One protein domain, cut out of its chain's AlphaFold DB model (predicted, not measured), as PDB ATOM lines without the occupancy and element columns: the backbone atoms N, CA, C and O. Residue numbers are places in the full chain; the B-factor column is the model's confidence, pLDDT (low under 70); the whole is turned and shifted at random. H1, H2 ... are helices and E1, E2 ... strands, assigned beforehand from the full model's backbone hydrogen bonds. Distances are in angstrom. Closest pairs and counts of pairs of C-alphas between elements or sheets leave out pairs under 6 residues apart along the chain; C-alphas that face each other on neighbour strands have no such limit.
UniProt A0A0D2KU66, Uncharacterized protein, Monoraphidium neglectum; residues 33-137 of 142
ATOM      1  N   VAL A  33     -25.830  14.287  18.668       93.19
ATOM      2  CA  VAL A  33     -27.216  14.756  18.691       93.19
ATOM      3  C   VAL A  33     -27.510  15.558  17.431       93.19
ATOM      4  O   VAL A  33     -26.600  15.966  16.714       93.19
ATOM      5  N   ARG A  34     -28.795  15.789  17.149       92.62
ATOM      6  CA  ARG A  34     -29.226  16.470  15.923       92.62
ATOM      7  C   ARG A  34     -28.784  17.934  15.855       92.62
ATOM      8  O   ARG A  34     -28.410  18.397  14.785       92.62
ATOM      9  N   ASP A  35     -28.902  18.660  16.961       92.75
ATOM     10  CA  ASP A  35     -28.468  20.051  17.113       92.75
ATOM     11  C   ASP A  35     -28.382  20.421  18.604       92.75
ATOM     12  O   ASP A  35     -28.752  19.621  19.470       92.75
ATOM     13  N   LEU A  36     -27.919  21.639  18.912       93.75
ATOM     14  CA  LEU A  36     -27.691  22.103  20.286       93.75
ATOM     15  C   LEU A  36     -28.934  22.014  21.184       93.75
ATOM     16  O   LEU A  36     -28.787  21.940  22.399       93.75
ATOM     17  N   ARG A  37     -30.162  22.025  20.648       95.81
ATOM     18  CA  ARG A  37     -31.390  21.968  21.469       95.81
ATOM     19  C   ARG A  37     -31.597  20.616  22.148       95.81
ATOM     20  O   ARG A  37     -32.411  20.515  23.056       95.81
ATOM     21  N   TRP A  38     -30.889  19.585  21.696       96.94
ATOM     22  CA  TRP A  38     -30.945  18.234  22.256       96.94
ATOM     23  C   TRP A  38     -29.924  18.009  23.375       96.94
ATOM     24  O   TRP A  38     -29.878  16.923  23.947       96.94
ATOM     25  N   ILE A  39     -29.087  19.007  23.669       96.56
ATOM     26  CA  ILE A  39     -28.059  18.905  24.699       96.56
ATOM     27  C   ILE A  39     -28.664  19.263  26.056       96.56
ATOM     28  O   ILE A  39     -29.184  20.361  26.250       96.56
ATOM     29  N   ASP A  40     -28.537  18.352  27.021       96.44
ATOM     30  CA  ASP A  40     -28.780  18.657  28.429       96.44
ATOM     31  C   ASP A  40     -27.518  19.279  29.047       96.44
ATOM     32  O   ASP A  40     -26.597  18.595  29.503       96.44
ATOM     33  N   TRP A  41     -27.463  20.611  29.034       97.25
ATOM     34  CA  TRP A  41     -26.323  21.375  29.548       97.25
ATOM     35  C   TRP A  41     -26.081  21.162  31.042       97.25
ATOM     36  O   TRP A  41     -24.931  21.157  31.484       97.25
ATOM     37  N   SER A  42     -27.145  20.952  31.818       96.81
ATOM     38  CA  SER A  42     -27.048  20.691  33.253       96.81
ATOM     39  C   SER A  42     -26.442  19.315  33.513       96.81
ATOM     40  O   SER A  42     -25.579  19.188  34.382       96.81
ATOM     41  N   ALA A  43     -26.825  18.304  32.727       96.56
ATOM     42  CA  ALA A  43     -26.215  16.979  32.796       96.56
ATOM     43  C   ALA A  43     -24.726  17.018  32.425       96.56
ATOM     44  O   ALA A  43     -23.912  16.429  33.134       96.56
ATOM     45  N   LEU A  44     -24.338  17.769  31.384       96.00
ATOM     46  CA  LEU A  44     -22.920  17.973  31.061       96.00
ATOM     47  C   LEU A  44     -22.179  18.676  32.206       96.00
ATOM     48  O   LEU A  44     -21.096  18.251  32.607       96.00
ATOM     49  N   LYS A  45     -22.769  19.715  32.801       95.75
ATOM     50  CA  LYS A  45     -22.165  20.385  33.956       95.75
ATOM     51  C   LYS A  45     -21.966  19.424  35.134       95.75
ATOM     52  O   LYS A  45     -20.891  19.415  35.739       95.75
ATOM     53  N   ALA A  46     -22.972  18.601  35.431       96.06
ATOM     54  CA  ALA A  46     -22.934  17.593  36.490       96.06
ATOM     55  C   ALA A  46     -21.925  16.467  36.204       96.06
ATOM     56  O   ALA A  46     -21.279  15.981  37.130       96.06
ATOM     57  N   ALA A  47     -21.720  16.113  34.931       94.94
ATOM     58  CA  ALA A  47     -20.701  15.162  34.488       94.94
ATOM     59  C   ALA A  47     -19.260  15.695  34.629       94.94
ATOM     60  O   ALA A  47     -18.304  14.959  34.406       94.94
ATOM     61  N   GLY A  48     -19.087  16.959  35.027       93.62
ATOM     62  CA  GLY A  48     -17.797  17.520  35.416       93.62
ATOM     63  C   GLY A  48     -17.201  18.512  34.422       93.62
ATOM     64  O   GLY A  48     -16.209  19.156  34.778       93.62
ATOM     65  N   PHE A  49     -17.815  18.711  33.249       93.31
ATOM     66  CA  PHE A  49     -17.375  19.703  32.265       93.31
ATOM     67  C   PHE A  49     -17.358  21.119  32.875       93.31
ATOM     68  O   PHE A  49     -18.221  21.503  33.675       93.31
ATOM     69  N   LYS A  50     -16.337  21.917  32.540       92.44
ATOM     70  CA  LYS A  50     -16.081  23.208  33.210       92.44
ATOM     71  C   LYS A  50     -16.493  24.428  32.398       92.44
ATOM     72  O   LYS A  50     -16.914  25.409  33.016       92.44
ATOM     73  N   ALA A  51     -16.427  24.330  31.079       93.81
ATOM     74  CA  ALA A  51     -16.723  25.388  30.128       93.81
ATOM     75  C   ALA A  51     -17.224  24.792  28.805       93.81
ATOM     76  O   ALA A  51     -17.086  23.587  28.580       93.81
ATOM     77  N   CYS A  52     -17.775  25.641  27.937       94.69
ATOM     78  CA  CYS A  52     -18.176  25.270  26.583       94.69
ATOM     79  C   CYS A  52     -17.469  26.146  25.548       94.69
ATOM     80  O   CYS A  52     -17.374  27.362  25.711       94.69
ATOM     81  N   VAL A  53     -17.004  25.524  24.469       94.00
ATOM     82  CA  VAL A  53     -16.396  26.209  23.326       94.00
ATOM     83  C   VAL A  53     -17.222  25.873  22.100       94.00
ATOM     84  O   VAL A  53     -17.459  24.699  21.820       94.00
ATOM     85  N   PHE A  54     -17.664  26.895  21.383       93.88
ATOM     86  CA  PHE A  54     -18.480  26.745  20.190       93.88
ATOM     87  C   PHE A  54     -17.695  27.140  18.948       93.88
ATOM     88  O   PHE A  54     -17.034  28.176  18.913       93.88
ATOM     89  N   ASP A  55     -17.804  26.326  17.906       91.38
ATOM     90  CA  ASP A  55     -17.501  26.785  16.556       91.38
ATOM     91  C   ASP A  55     -18.582  27.773  16.076       91.38
ATOM     92  O   ASP A  55     -19.698  27.788  16.603       91.38
ATOM     93  N   LYS A  56     -18.258  28.621  15.095       89.38
ATOM     94  CA  LYS A  56     -19.189  29.634  14.571       89.38
ATOM     95  C   LYS A  56     -20.045  29.075  13.433       89.38
ATOM     96  O   LYS A  56     -21.236  28.807  13.616       89.38
ATOM     97  N   ASP A  57     -19.445  28.958  12.251       86.56
ATOM     98  CA  ASP A  57     -20.137  28.643  11.003       86.56
ATOM     99  C   ASP A  57     -20.590  27.172  11.001       86.56
ATOM    100  O   ASP A  57     -19.849  26.288  11.416       86.56
ATOM    101  N   ASN A  58     -21.815  26.888  10.547       86.06
ATOM    102  CA  ASN A  58     -22.456  25.559  10.602       86.06
ATOM    103  C   ASN A  58     -22.688  24.990  12.015       86.06
ATOM    104  O   ASN A  58     -23.080  23.829  12.143       86.06
ATOM    105  N   THR A  59     -22.477  25.788  13.065       89.62
ATOM    106  CA  THR A  59     -22.695  25.378  14.459       89.62
ATOM    107  C   THR A  59     -23.651  26.333  15.169       89.62
ATOM    108  O   THR A  59     -24.741  25.923  15.562       89.62
ATOM    109  N   LEU A  60     -23.270  27.605  15.313       89.56
ATOM    110  CA  LEU A  60     -24.130  28.649  15.882       89.56
ATOM    111  C   LEU A  60     -24.814  29.492  14.804       89.56
ATOM    112  O   LEU A  60     -25.926  29.974  15.020       89.56
ATOM    113  N   CYS A  61     -24.146  29.662  13.662       86.62
ATOM    114  CA  CYS A  61     -24.592  30.486  12.545       86.62
ATOM    115  C   CYS A  61     -24.780  29.630  11.292       86.62
ATOM    116  O   CYS A  61     -24.035  28.672  11.064       86.62
ATOM    117  N   GLU A  62     -25.710  30.038  10.430       84.88
ATOM    118  CA  GLU A  62     -25.680  29.630   9.022       84.88
ATOM    119  C   GLU A  62     -24.351  30.079   8.370       84.88
ATOM    120  O   GLU A  62     -23.725  31.034   8.851       84.88
ATOM    121  N   PRO A  63     -23.890  29.425   7.288       78.56
ATOM    122  CA  PRO A  63     -22.643  29.795   6.624       78.56
ATOM    123  C   PRO A  63     -22.573  31.294   6.307       78.56
ATOM    124  O   PRO A  63     -23.464  31.826   5.644       78.56
ATOM    125  N   PHE A  64     -21.493  31.959   6.734       69.81
ATOM    126  CA  PHE A  64     -21.234  33.388   6.484       69.81
ATOM    127  C   PHE A  64     -22.238  34.357   7.132       69.81
ATOM    128  O   PHE A  64     -22.169  35.561   6.884       69.81
ATOM    129  N   ALA A  65     -23.154  33.864   7.969       77.31
ATOM    130  CA  ALA A  65     -24.036  34.713   8.752       77.31
ATOM    131  C   ALA A  65     -23.297  35.290   9.969       77.31
ATOM    132  O   ALA A  65     -22.318  34.719  10.466       77.31
ATOM    133  N   VAL A  66     -23.781  36.443  10.433       72.31
ATOM    134  CA  VAL A  66     -23.260  37.129  11.623       72.31
ATOM    135  C   VAL A  66     -24.133  36.852  12.844       72.31
ATOM    136  O   VAL A  66     -23.642  36.979  13.949       72.31
ATOM    137  N   ASP A  67     -25.385  36.420  12.675       78.94
ATOM    138  CA  ASP A  67     -26.321  36.191  13.782       78.94
ATOM    139  C   ASP A  67     -26.451  34.707  14.164       78.94
ATOM    140  O   ASP A  67     -26.373  33.820  13.308       78.94
ATOM    141  N   ILE A  68     -26.740  34.449  15.448       80.94
ATOM    142  CA  ILE A  68     -27.158  33.121  15.930       80.94
ATOM    143  C   ILE A  68     -28.401  32.687  15.157       80.94
ATOM    144  O   ILE A  68     -29.378  33.438  15.068       80.94
ATOM    145  N   ASP A  69     -28.428  31.433  14.711       86.75
ATOM    146  CA  ASP A  69     -29.669  30.822  14.254       86.75
ATOM    147  C   ASP A  69     -30.722  30.904  15.370       86.75
ATOM    148  O   ASP A  69     -30.571  30.323  16.448       86.75
ATOM    149  N   GLN A  70     -31.821  31.613  15.103       87.81
ATOM    150  CA  GLN A  70     -32.886  31.870  16.073       87.81
ATOM    151  C   GLN A  70     -33.371  30.603  16.786       87.81
ATOM    152  O   GLN A  70     -33.720  30.669  17.966       87.81
ATOM    153  N   LYS A  71     -33.342  29.440  16.120       91.44
ATOM    154  CA  LYS A  71     -33.750  28.165  16.725       91.44
ATOM    155  C   LYS A  71     -32.820  27.725  17.864       91.44
ATOM    156  O   LYS A  71     -33.259  26.992  18.745       91.44
ATOM    157  N   LEU A  72     -31.554  28.143  17.856       92.69
ATOM    158  CA  LEU A  72     -30.531  27.726  18.817       92.69
ATOM    159  C   LEU A  72     -30.396  28.678  20.011       92.69
ATOM    160  O   LEU A  72     -29.881  28.244  21.041       92.69
ATOM    161  N   ARG A  73     -30.892  29.925  19.922       91.06
ATOM    162  CA  ARG A  73     -30.715  30.957  20.969       91.06
ATOM    163  C   ARG A  73     -31.096  30.468  22.365       91.06
ATOM    164  O   ARG A  73     -30.275  30.546  23.271       91.06
ATOM    165  N   GLY A  74     -32.276  29.865  22.517       94.44
ATOM    166  CA  GLY A  74     -32.723  29.350  23.817       94.44
ATOM    167  C   GLY A  74     -31.824  28.241  24.385       94.44
ATOM    168  O   GLY A  74     -31.643  28.151  25.595       94.44
ATOM    169  N   SER A  75     -31.205  27.419  23.526       96.00
ATOM    170  CA  SER A  75     -30.245  26.406  23.986       96.00
ATOM    171  C   SER A  75     -28.910  27.031  24.399       96.00
ATOM    172  O   SER A  75     -28.344  26.654  25.422       96.00
ATOM    173  N   VAL A  76     -28.428  28.033  23.658       94.94
ATOM    174  CA  VAL A  76     -27.214  28.784  24.016       94.94
ATOM    175  C   VAL A  76     -27.400  29.530  25.343       94.94
ATOM    176  O   VAL A  76     -26.517  29.495  26.196       94.94
ATOM    177  N   GLU A  77     -28.569  30.131  25.574       94.81
ATOM    178  CA  GLU A  77     -28.922  30.760  26.854       94.81
ATOM    179  C   GLU A  77     -28.948  29.744  28.006       94.81
ATOM    180  O   GLU A  77     -28.389  30.004  29.074       94.81
ATOM    181  N   ALA A  78     -29.524  28.557  27.786       96.50
ATOM    182  CA  ALA A  78     -29.510  27.474  28.769       96.50
ATOM    183  C   ALA A  78     -28.082  26.993  29.083       96.50
ATOM    184  O   ALA A  78     -27.747  26.768  30.248       96.50
ATOM    185  N   CYS A  79     -27.216  26.896  28.069       96.81
ATOM    186  CA  CYS A  79     -25.794  26.611  28.247       96.81
ATOM    187  C   CYS A  79     -25.120  27.689  29.106       96.81
ATOM    188  O   CYS A  79     -24.461  27.378  30.102       96.81
ATOM    189  N   ARG A  80     -25.343  28.968  28.777       95.25
ATOM    190  CA  ARG A  80     -24.800  30.112  29.520       95.25
ATOM    191  C   ARG A  80     -25.199  30.071  30.991       95.25
ATOM    192  O   ARG A  80     -24.341  30.267  31.853       95.25
ATOM    193  N   ALA A  81     -26.463  29.764  31.272       96.38
ATOM    194  CA  ALA A  81     -26.973  29.603  32.629       96.38
ATOM    195  C   ALA A  81     -26.313  28.421  33.362       96.38
ATOM    196  O   ALA A  81     -25.833  28.589  34.482       96.38
ATOM    197  N   ALA A  82     -26.219  27.247  32.726       97.31
ATOM    198  CA  ALA A  82     -25.643  26.044  33.335       97.31
ATOM    199  C   ALA A  82     -24.140  26.179  33.648       97.31
ATOM    200  O   ALA A  82     -23.652  25.668  34.659       97.31
ATOM    201  N   PHE A  83     -23.391  26.882  32.796       95.81
ATOM    202  CA  PHE A  83     -21.941  27.042  32.931       95.81
ATOM    203  C   PHE A  83     -21.519  28.362  33.587       95.81
ATOM    204  O   PHE A  83     -20.320  28.605  33.738       95.81
ATOM    205  N   GLY A  84     -22.471  29.195  34.021       93.31
ATOM    206  CA  GLY A  84     -22.190  30.470  34.683       93.31
ATOM    207  C   GLY A  84     -21.412  31.438  33.790       93.31
ATOM    208  O   GLY A  84     -20.468  32.072  34.251       93.31
ATOM    209  N   GLY A  85     -21.750  31.486  32.499       90.44
ATOM    210  CA  GLY A  85     -21.090  32.354  31.521       90.44
ATOM    211  C   GLY A  85     -19.724  31.874  31.021       90.44
ATOM    212  O   GLY A  85     -19.124  32.565  30.208       90.44
ATOM    213  N   LYS A  86     -19.231  30.700  31.446       93.94
ATOM    214  CA  LYS A  86     -17.957  30.120  30.967       93.94
ATOM    215  C   LYS A  86     -18.090  29.513  29.567       93.94
ATOM    216  O   LYS A  86     -18.010  28.294  29.394       93.94
ATOM    217  N   LEU A  87     -18.351  30.372  28.591       95.19
ATOM    218  CA  LEU A  87     -18.549  30.048  27.184       95.19
ATOM    219  C   LEU A  87     -17.567  30.860  26.333       95.19
ATOM    220  O   LEU A  87     -17.343  32.032  26.620       95.19
ATOM    221  N   ALA A  88     -17.065  30.263  25.255       95.25
ATOM    222  CA  ALA A  88     -16.286  30.966  24.241       95.25
ATOM    223  C   ALA A  88     -16.693  30.537  22.826       95.25
ATOM    224  O   ALA A  88     -17.100  29.395  22.605       95.25
ATOM    225  N   ILE A  89     -16.550  31.441  21.863       93.81
ATOM    226  CA  ILE A  89     -16.592  31.147  20.432       93.81
ATOM    227  C   ILE A  89     -15.152  31.021  19.944       93.81
ATOM    228  O   ILE A  89     -14.307  31.856  20.256       93.81
ATOM    229  N   TYR A  90     -14.870  29.990  19.159       92.44
ATOM    230  CA  TYR A  90     -13.578  29.789  18.520       92.44
ATOM    231  C   TYR A  90     -13.821  29.556  17.031       92.44
ATOM    232  O   TYR A  90     -14.448  28.560  16.677       92.44
ATOM    233  N   SER A  91     -13.358  30.440  16.142       90.75
ATOM    234  CA  SER A  91     -13.700  30.405  14.712       90.75
ATOM    235  C   SER A  91     -12.474  30.526  13.810       90.75
ATOM    236  O   SER A  91     -11.528  31.217  14.126       90.75
ATOM    237  N   ASN A  92     -12.488  29.874  12.644       88.75
ATOM    238  CA  ASN A  92     -11.439  30.071  11.635       88.75
ATOM    239  C   ASN A  92     -11.668  31.309  10.749       88.75
ATOM    240  O   ASN A  92     -10.814  31.587   9.911       88.75
ATOM    241  N   SER A  93     -12.809  31.990  10.879       82.25
ATOM    242  CA  SER A  93     -13.175  33.209  10.138       82.25
ATOM    243  C   SER A  93     -13.048  34.463  11.011       82.25
ATOM    244  O   SER A  93     -12.373  35.406  10.612       82.25
ATOM    245  N   ALA A  94     -13.595  34.423  12.227       89.44
ATOM    246  CA  ALA A  94     -13.584  35.522  13.191       89.44
ATOM    247  C   ALA A  94     -12.531  35.314  14.289       89.44
ATOM    248  O   ALA A  94     -12.400  34.207  14.812       89.44
ATOM    249  N   GLY A  95     -11.794  36.367  14.653       90.81
ATOM    250  CA  GLY A  95     -10.744  36.314  15.678       90.81
ATOM    251  C   GLY A  95      -9.420  35.665  15.245       90.81
ATOM    252  O   GLY A  95      -8.418  35.818  15.948       90.81
ATOM    253  N   LEU A  96      -9.361  35.003  14.082       91.88
ATOM    254  CA  LEU A  96      -8.108  34.491  13.519       91.88
ATOM    255  C   LEU A  96      -7.293  35.640  12.916       91.88
ATOM    256  O   LEU A  96      -7.721  36.234  11.929       91.88
ATOM    257  N   GLN A  97      -6.077  35.882  13.409       89.50
ATOM    258  CA  GLN A  97      -5.213  37.002  12.998       89.50
ATOM    259  C   GLN A  97      -5.042  37.136  11.472       89.50
ATOM    260  O   GLN A  97      -4.910  38.244  10.955       89.50
ATOM    261  N   GLN A  98      -5.039  36.018  10.741       89.38
ATOM    262  CA  GLN A  98      -4.917  36.010   9.284       89.38
ATOM    263  C   GLN A  98      -6.128  36.627   8.561       89.38
ATOM    264  O   GLN A  98      -5.942  37.251   7.515       89.38
ATOM    265  N   TYR A  99      -7.348  36.420   9.065       87.00
ATOM    266  CA  TYR A  99      -8.589  36.849   8.402       87.00
ATOM    267  C   TYR A  99      -9.286  38.009   9.116       87.00
ATOM    268  O   TYR A  99      -9.897  38.838   8.449       87.00
ATOM    269  N   ASP A 100      -9.113  38.120  10.431       90.69
ATOM    270  CA  ASP A 100      -9.655  39.176  11.279       90.69
ATOM    271  C   ASP A 100      -8.529  39.867  12.081       90.69
ATOM    272  O   ASP A 100      -8.474  39.793  13.310       90.69
ATOM    273  N   PRO A 101      -7.567  40.532  11.406       91.88
ATOM    274  CA  PRO A 101      -6.377  41.100  12.050       91.88
ATOM    275  C   PRO A 101      -6.685  42.229  13.039       91.88
ATOM    276  O   PRO A 101      -5.837  42.568  13.863       91.88
ATOM    277  N   LYS A 102      -7.868  42.842  12.923       93.44
ATOM    278  CA  LYS A 102      -8.335  43.909  13.810       93.44
ATOM    279  C   LYS A 102      -9.333  43.423  14.863       93.44
ATOM    280  O   LYS A 102      -9.601  44.178  15.785       93.44
ATOM    281  N   GLY A 103      -9.850  42.199  14.744       91.88
ATOM    282  CA  GLY A 103     -10.861  41.665  15.654       91.88
ATOM    283  C   GLY A 103     -12.270  42.220  15.427       91.88
ATOM    284  O   GLY A 103     -13.099  42.086  16.319       91.88
ATOM    285  N   GLU A 104     -12.549  42.849  14.283       93.62
ATOM    286  CA  GLU A 104     -13.833  43.516  14.013       93.62
ATOM    287  C   GLU A 104     -14.974  42.488  13.886       93.62
ATOM    288  O   GLU A 104     -16.073  42.714  14.395       93.62
ATOM    289  N   GLU A 105     -14.723  41.329  13.260       89.81
ATOM    290  CA  GLU A 105     -15.729  40.259  13.172       89.81
ATOM    291  C   GLU A 105     -15.933  39.592  14.537       89.81
ATOM    292  O   GLU A 105     -17.067  39.328  14.940       89.81
ATOM    293  N   ALA A 106     -14.848  39.375  15.288       92.12
ATOM    294  CA  ALA A 106     -14.926  38.872  16.655       92.12
ATOM    295  C   ALA A 106     -15.739  39.803  17.573       92.12
ATOM    296  O   ALA A 106     -16.607  39.326  18.297       92.12
ATOM    297  N   GLU A 107     -15.510  41.117  17.520       93.81
ATOM    298  CA  GLU A 107     -16.269  42.109  18.295       93.81
ATOM    299  C   GLU A 107     -17.755  42.132  17.909       93.81
ATOM    300  O   GLU A 107     -18.624  42.209  18.781       93.81
ATOM    301  N   ALA A 108     -18.070  42.012  16.615       90.06
ATOM    302  CA  ALA A 108     -19.452  41.927  16.151       90.06
ATOM    303  C   ALA A 108     -20.167  40.678  16.696       90.06
ATOM    304  O   ALA A 108     -21.316  40.766  17.138       90.06
ATOM    305  N   LEU A 109     -19.484  39.528  16.724       89.19
ATOM    306  CA  LEU A 109     -20.013  38.305  17.333       89.19
ATOM    307  C   LEU A 109     -20.178  38.452  18.844       89.19
ATOM    308  O   LEU A 109     -21.185  38.036  19.403       89.19
ATOM    309  N   GLU A 110     -19.242  39.081  19.537       92.75
ATOM    310  CA  GLU A 110     -19.401  39.314  20.972       92.75
ATOM    311  C   GLU A 110     -20.626  40.169  21.277       92.75
ATOM    312  O   GLU A 110     -21.408  39.830  22.166       92.75
ATOM    313  N   ALA A 111     -20.840  41.229  20.496       90.12
ATOM    314  CA  ALA A 111     -22.002  42.096  20.638       90.12
ATOM    315  C   ALA A 111     -23.324  41.367  20.340       90.12
ATOM    316  O   ALA A 111     -24.326  41.618  21.011       90.12
ATOM    317  N   ALA A 112     -23.344  40.468  19.352       85.50
ATOM    318  CA  ALA A 112     -24.556  39.749  18.961       85.50
ATOM    319  C   ALA A 112     -24.884  38.548  19.876       85.50
ATOM    320  O   ALA A 112     -26.058  38.207  20.044       85.50
ATOM    321  N   PHE A 113     -23.872  37.910  20.473       84.50
ATOM    322  CA  PHE A 113     -24.018  36.633  21.183       84.50
ATOM    323  C   PHE A 113     -23.862  36.777  22.698       84.50
ATOM    324  O   PHE A 113     -24.287  35.879  23.423       84.50
ATOM    325  N   ASP A 114     -23.255  37.867  23.181       89.50
ATOM    326  CA  ASP A 114     -22.816  38.026  24.575       89.50
ATOM    327  C   ASP A 114     -21.937  36.838  25.036       89.50
ATOM    328  O   ASP A 114     -22.073  36.280  26.133       89.50
ATOM    329  N   ILE A 115     -21.050  36.392  24.141       92.62
ATOM    330  CA  ILE A 115     -20.083  35.308  24.353       92.62
ATOM    331  C   ILE A 115     -18.749  35.758  23.771       92.62
ATOM    332  O   ILE A 115     -18.707  36.201  22.627       92.62
ATOM    333  N   HIS A 116     -17.666  35.601  24.535       94.12
ATOM    334  CA  HIS A 116     -16.330  35.992  24.099       94.12
ATOM    335  C   HIS A 116     -15.888  35.199  22.864       94.12
ATOM    336  O   HIS A 116     -15.938  33.969  22.872       94.12
ATOM    337  N   CYS A 117     -15.415  35.883  21.823       93.88
ATOM    338  CA  CYS A 117     -14.819  35.240  20.652       93.88
ATOM    339  C   CYS A 117     -13.297  35.240  20.800       93.88
ATOM    340  O   CYS A 117     -12.688  36.297  20.926       93.88
ATOM    341  N   LEU A 118     -12.653  34.077  20.794       93.62
ATOM    342  CA  LEU A 118     -11.207  33.994  20.993       93.62
ATOM    343  C   LEU A 118     -10.455  34.677  19.854       93.62
ATOM    344  O   LEU A 118     -10.823  34.557  18.686       93.62
ATOM    345  N   ARG A 119      -9.378  35.381  20.209       92.50
ATOM    346  CA  ARG A 119      -8.422  35.951  19.255       92.50
ATOM    347  C   ARG A 119      -7.207  35.046  19.242       92.50
ATOM    348  O   ARG A 119      -6.629  34.831  20.299       92.50
ATOM    349  N   HIS A 120      -6.828  34.539  18.079       91.12
ATOM    350  CA  HIS A 120      -5.785  33.523  17.957       91.12
ATOM    351  C   HIS A 120      -4.993  33.688  16.663       91.12
ATOM    352  O   HIS A 120      -5.436  34.341  15.712       91.12
ATOM    353  N   ARG A 121      -3.790  33.117  16.627       86.44
ATOM    354  CA  ARG A 121      -2.871  33.284  15.485       86.44
ATOM    355  C   ARG A 121      -2.948  32.147  14.487       86.44
ATOM    356  O   ARG A 121      -2.870  32.378  13.282       86.44
ATOM    357  N   ASP A 122      -3.125  30.941  15.000       84.25
ATOM    358  CA  ASP A 122      -3.060  29.725  14.213       84.25
ATOM    359  C   ASP A 122      -4.455  29.218  13.869       84.25
ATOM    360  O   ASP A 122      -5.396  29.275  14.661       84.25
ATOM    361  N   LYS A 123      -4.604  28.707  12.649       81.44
ATOM    362  CA  LYS A 123      -5.875  28.161  12.176       81.44
ATOM    363  C   LYS A 123      -6.172  26.842  12.885       81.44
ATOM    364  O   LYS A 123      -5.337  25.942  12.877       81.44
ATOM    365  N   LYS A 124      -7.395  26.640  13.375       77.12
ATOM    366  CA  LYS A 124      -7.834  25.330  13.881       77.12
ATOM    367  C   LYS A 124      -7.717  24.254  12.791       77.12
ATOM    368  O   LYS A 124      -8.090  24.523  11.641       77.12
ATOM    369  N   PRO A 125      -7.296  23.025  13.123       71.31
ATOM    370  CA  PRO A 125      -6.882  22.554  14.448       71.31
ATOM    371  C   PRO A 125      -5.354  22.634  14.678       71.31
ATOM    372  O   PRO A 125      -4.832  21.943  15.534       71.31
ATOM    373  N   ALA A 126      -4.621  23.417  13.880       64.19
ATOM    374  CA  ALA A 126      -3.157  23.468  13.903       64.19
ATOM    375  C   ALA A 126      -2.556  24.276  15.068       64.19
ATOM    376  O   ALA A 126      -1.355  24.169  15.297       64.19
ATOM    377  N   GLY A 127      -3.358  25.112  15.733       64.75
ATOM    378  CA  GLY A 127      -2.912  25.972  16.830       64.75
ATOM    379  C   GLY A 127      -2.765  25.248  18.163       64.75
ATOM    380  O   GLY A 127      -3.318  24.162  18.352       64.75
ATOM    381  N   SER A 128      -2.037  25.872  19.089       70.25
ATOM    382  CA  SER A 128      -2.022  25.468  20.495       70.25
ATOM    383  C   SER A 128      -3.384  25.736  21.151       70.25
ATOM    384  O   SER A 128      -4.289  26.328  20.558       70.25
ATOM    385  N   CYS A 129      -3.552  25.256  22.384       73.38
ATOM    386  CA  CYS A 129      -4.724  25.587  23.191       73.38
ATOM    387  C   CYS A 129      -4.487  26.805  24.099       73.38
ATOM    388  O   CYS A 129      -5.323  27.085  24.954       73.38
ATOM    389  N   ASP A 130      -3.391  27.544  23.913       82.62
ATOM    390  CA  ASP A 130      -2.950  28.595  24.837       82.62
ATOM    391  C   ASP A 130      -4.024  29.672  25.038       82.62
ATOM    392  O   ASP A 130      -4.261  30.125  26.159       82.62
ATOM    393  N   GLU A 131      -4.730  30.073  23.975       84.88
ATOM    394  CA  GLU A 131      -5.782  31.086  24.091       84.88
ATOM    395  C   GLU A 131      -7.020  30.566  24.837       84.88
ATOM    396  O   GLU A 131      -7.685  31.328  25.541       84.88
ATOM    397  N   LEU A 132      -7.310  29.266  24.730       84.69
ATOM    398  CA  LEU A 132      -8.373  28.609  25.496       84.69
ATOM    399  C   LEU A 132      -8.007  28.519  26.978       84.69
ATOM    400  O   LEU A 132      -8.828  28.846  27.838       84.69
ATOM    401  N   GLU A 133      -6.779  28.100  27.268       86.19
ATOM    402  CA  GLU A 133      -6.247  27.988  28.624       86.19
ATOM    403  C   GLU A 133      -6.227  29.343  29.328       86.19
ATOM    404  O   GLU A 133      -6.745  29.479  30.440       86.19
ATOM    405  N   ALA A 134      -5.713  30.367  28.643       86.94
ATOM    406  CA  ALA A 134      -5.688  31.734  29.141       86.94
ATOM    407  C   ALA A 134      -7.102  32.275  29.399       86.94
ATOM    408  O   ALA A 134      -7.336  32.908  30.429       86.94
ATOM    409  N   HIS A 135      -8.055  32.010  28.498       89.31
ATOM    410  CA  HIS A 135      -9.428  32.491  28.644       89.31
ATOM    411  C   HIS A 135     -10.159  31.839  29.828       89.31
ATOM    412  O   HIS A 135     -10.841  32.525  30.592       89.31
ATOM    413  N   PHE A 136     -10.024  30.522  30.006       89.88
ATOM    414  CA  PHE A 136     -10.729  29.798  31.068       89.88
ATOM    415  C   PHE A 136      -9.950  29.688  32.384       89.88
ATOM    416  O   PHE A 136     -10.525  29.248  33.387       89.88
ATOM    417  N   GLY A 137      -8.681  30.102  32.403       85.69
ATOM    418  CA  GLY A 137      -7.799  29.985  33.562       85.69
ATOM    419  C   GLY A 137      -7.559  28.529  33.959       85.69
ATOM    420  O   GLY A 137      -7.561  28.211  35.149       85.69
TER     421      GLY A 137
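AT A GLANCE: This is residues 33 to 137 of the 142 residues of an uncharacterized protein of Monoraphidium neglectum (UniProt A0A0D2KU66). Little of this domain is regular structure: a small parallel pair of strands, E1 and E2, sits in the middle, with H1 and H2 side by side at one end, H3 and H4 near E2, and long loops between. The 105 printed residues, mostly helix by class, run H1 E1 H2 E2 H3 H4, with 40 in named elements. The whole is compact, radius of gyration of the C-alphas 13.5 A, spanning 37 by 30 by 23 A.

HOW THE PARTS SIT: H1, residues 41 to 46, touches H2, residues 73 to 83, the same way at a shallow tilt of 14 degrees; the closest C-alphas, Trp 41 and Cys 79, are 5.4 A apart. E1, residues 52 to 54, and E2, residues 87 to 89, are parallel neighbours; N 54 and O 88, 2.8 A, are within hydrogen-bond range. E1, H2 and E2 form a strand-helix-strand unit, parallel strands joined through a helix, its crossover right-handed. H3, residues 104 to 113, and H4, residues 130 to 136, are apart. In these four helices every O i to N i+4 pair is within range.

IN THESE COORDINATES: H1 begins at C-alpha 41 (-26.323, 21.375, 29.548). H2 measures 15.3 A. H4 ends at C-alpha 136 (-10.729, 29.798, 31.068).

THE WHOLE: The printed part has no cut. Links E1 to H2, E2 to H3 and H3 to H4 are long. Residues 64 and 126 to 127 have pLDDT under 70.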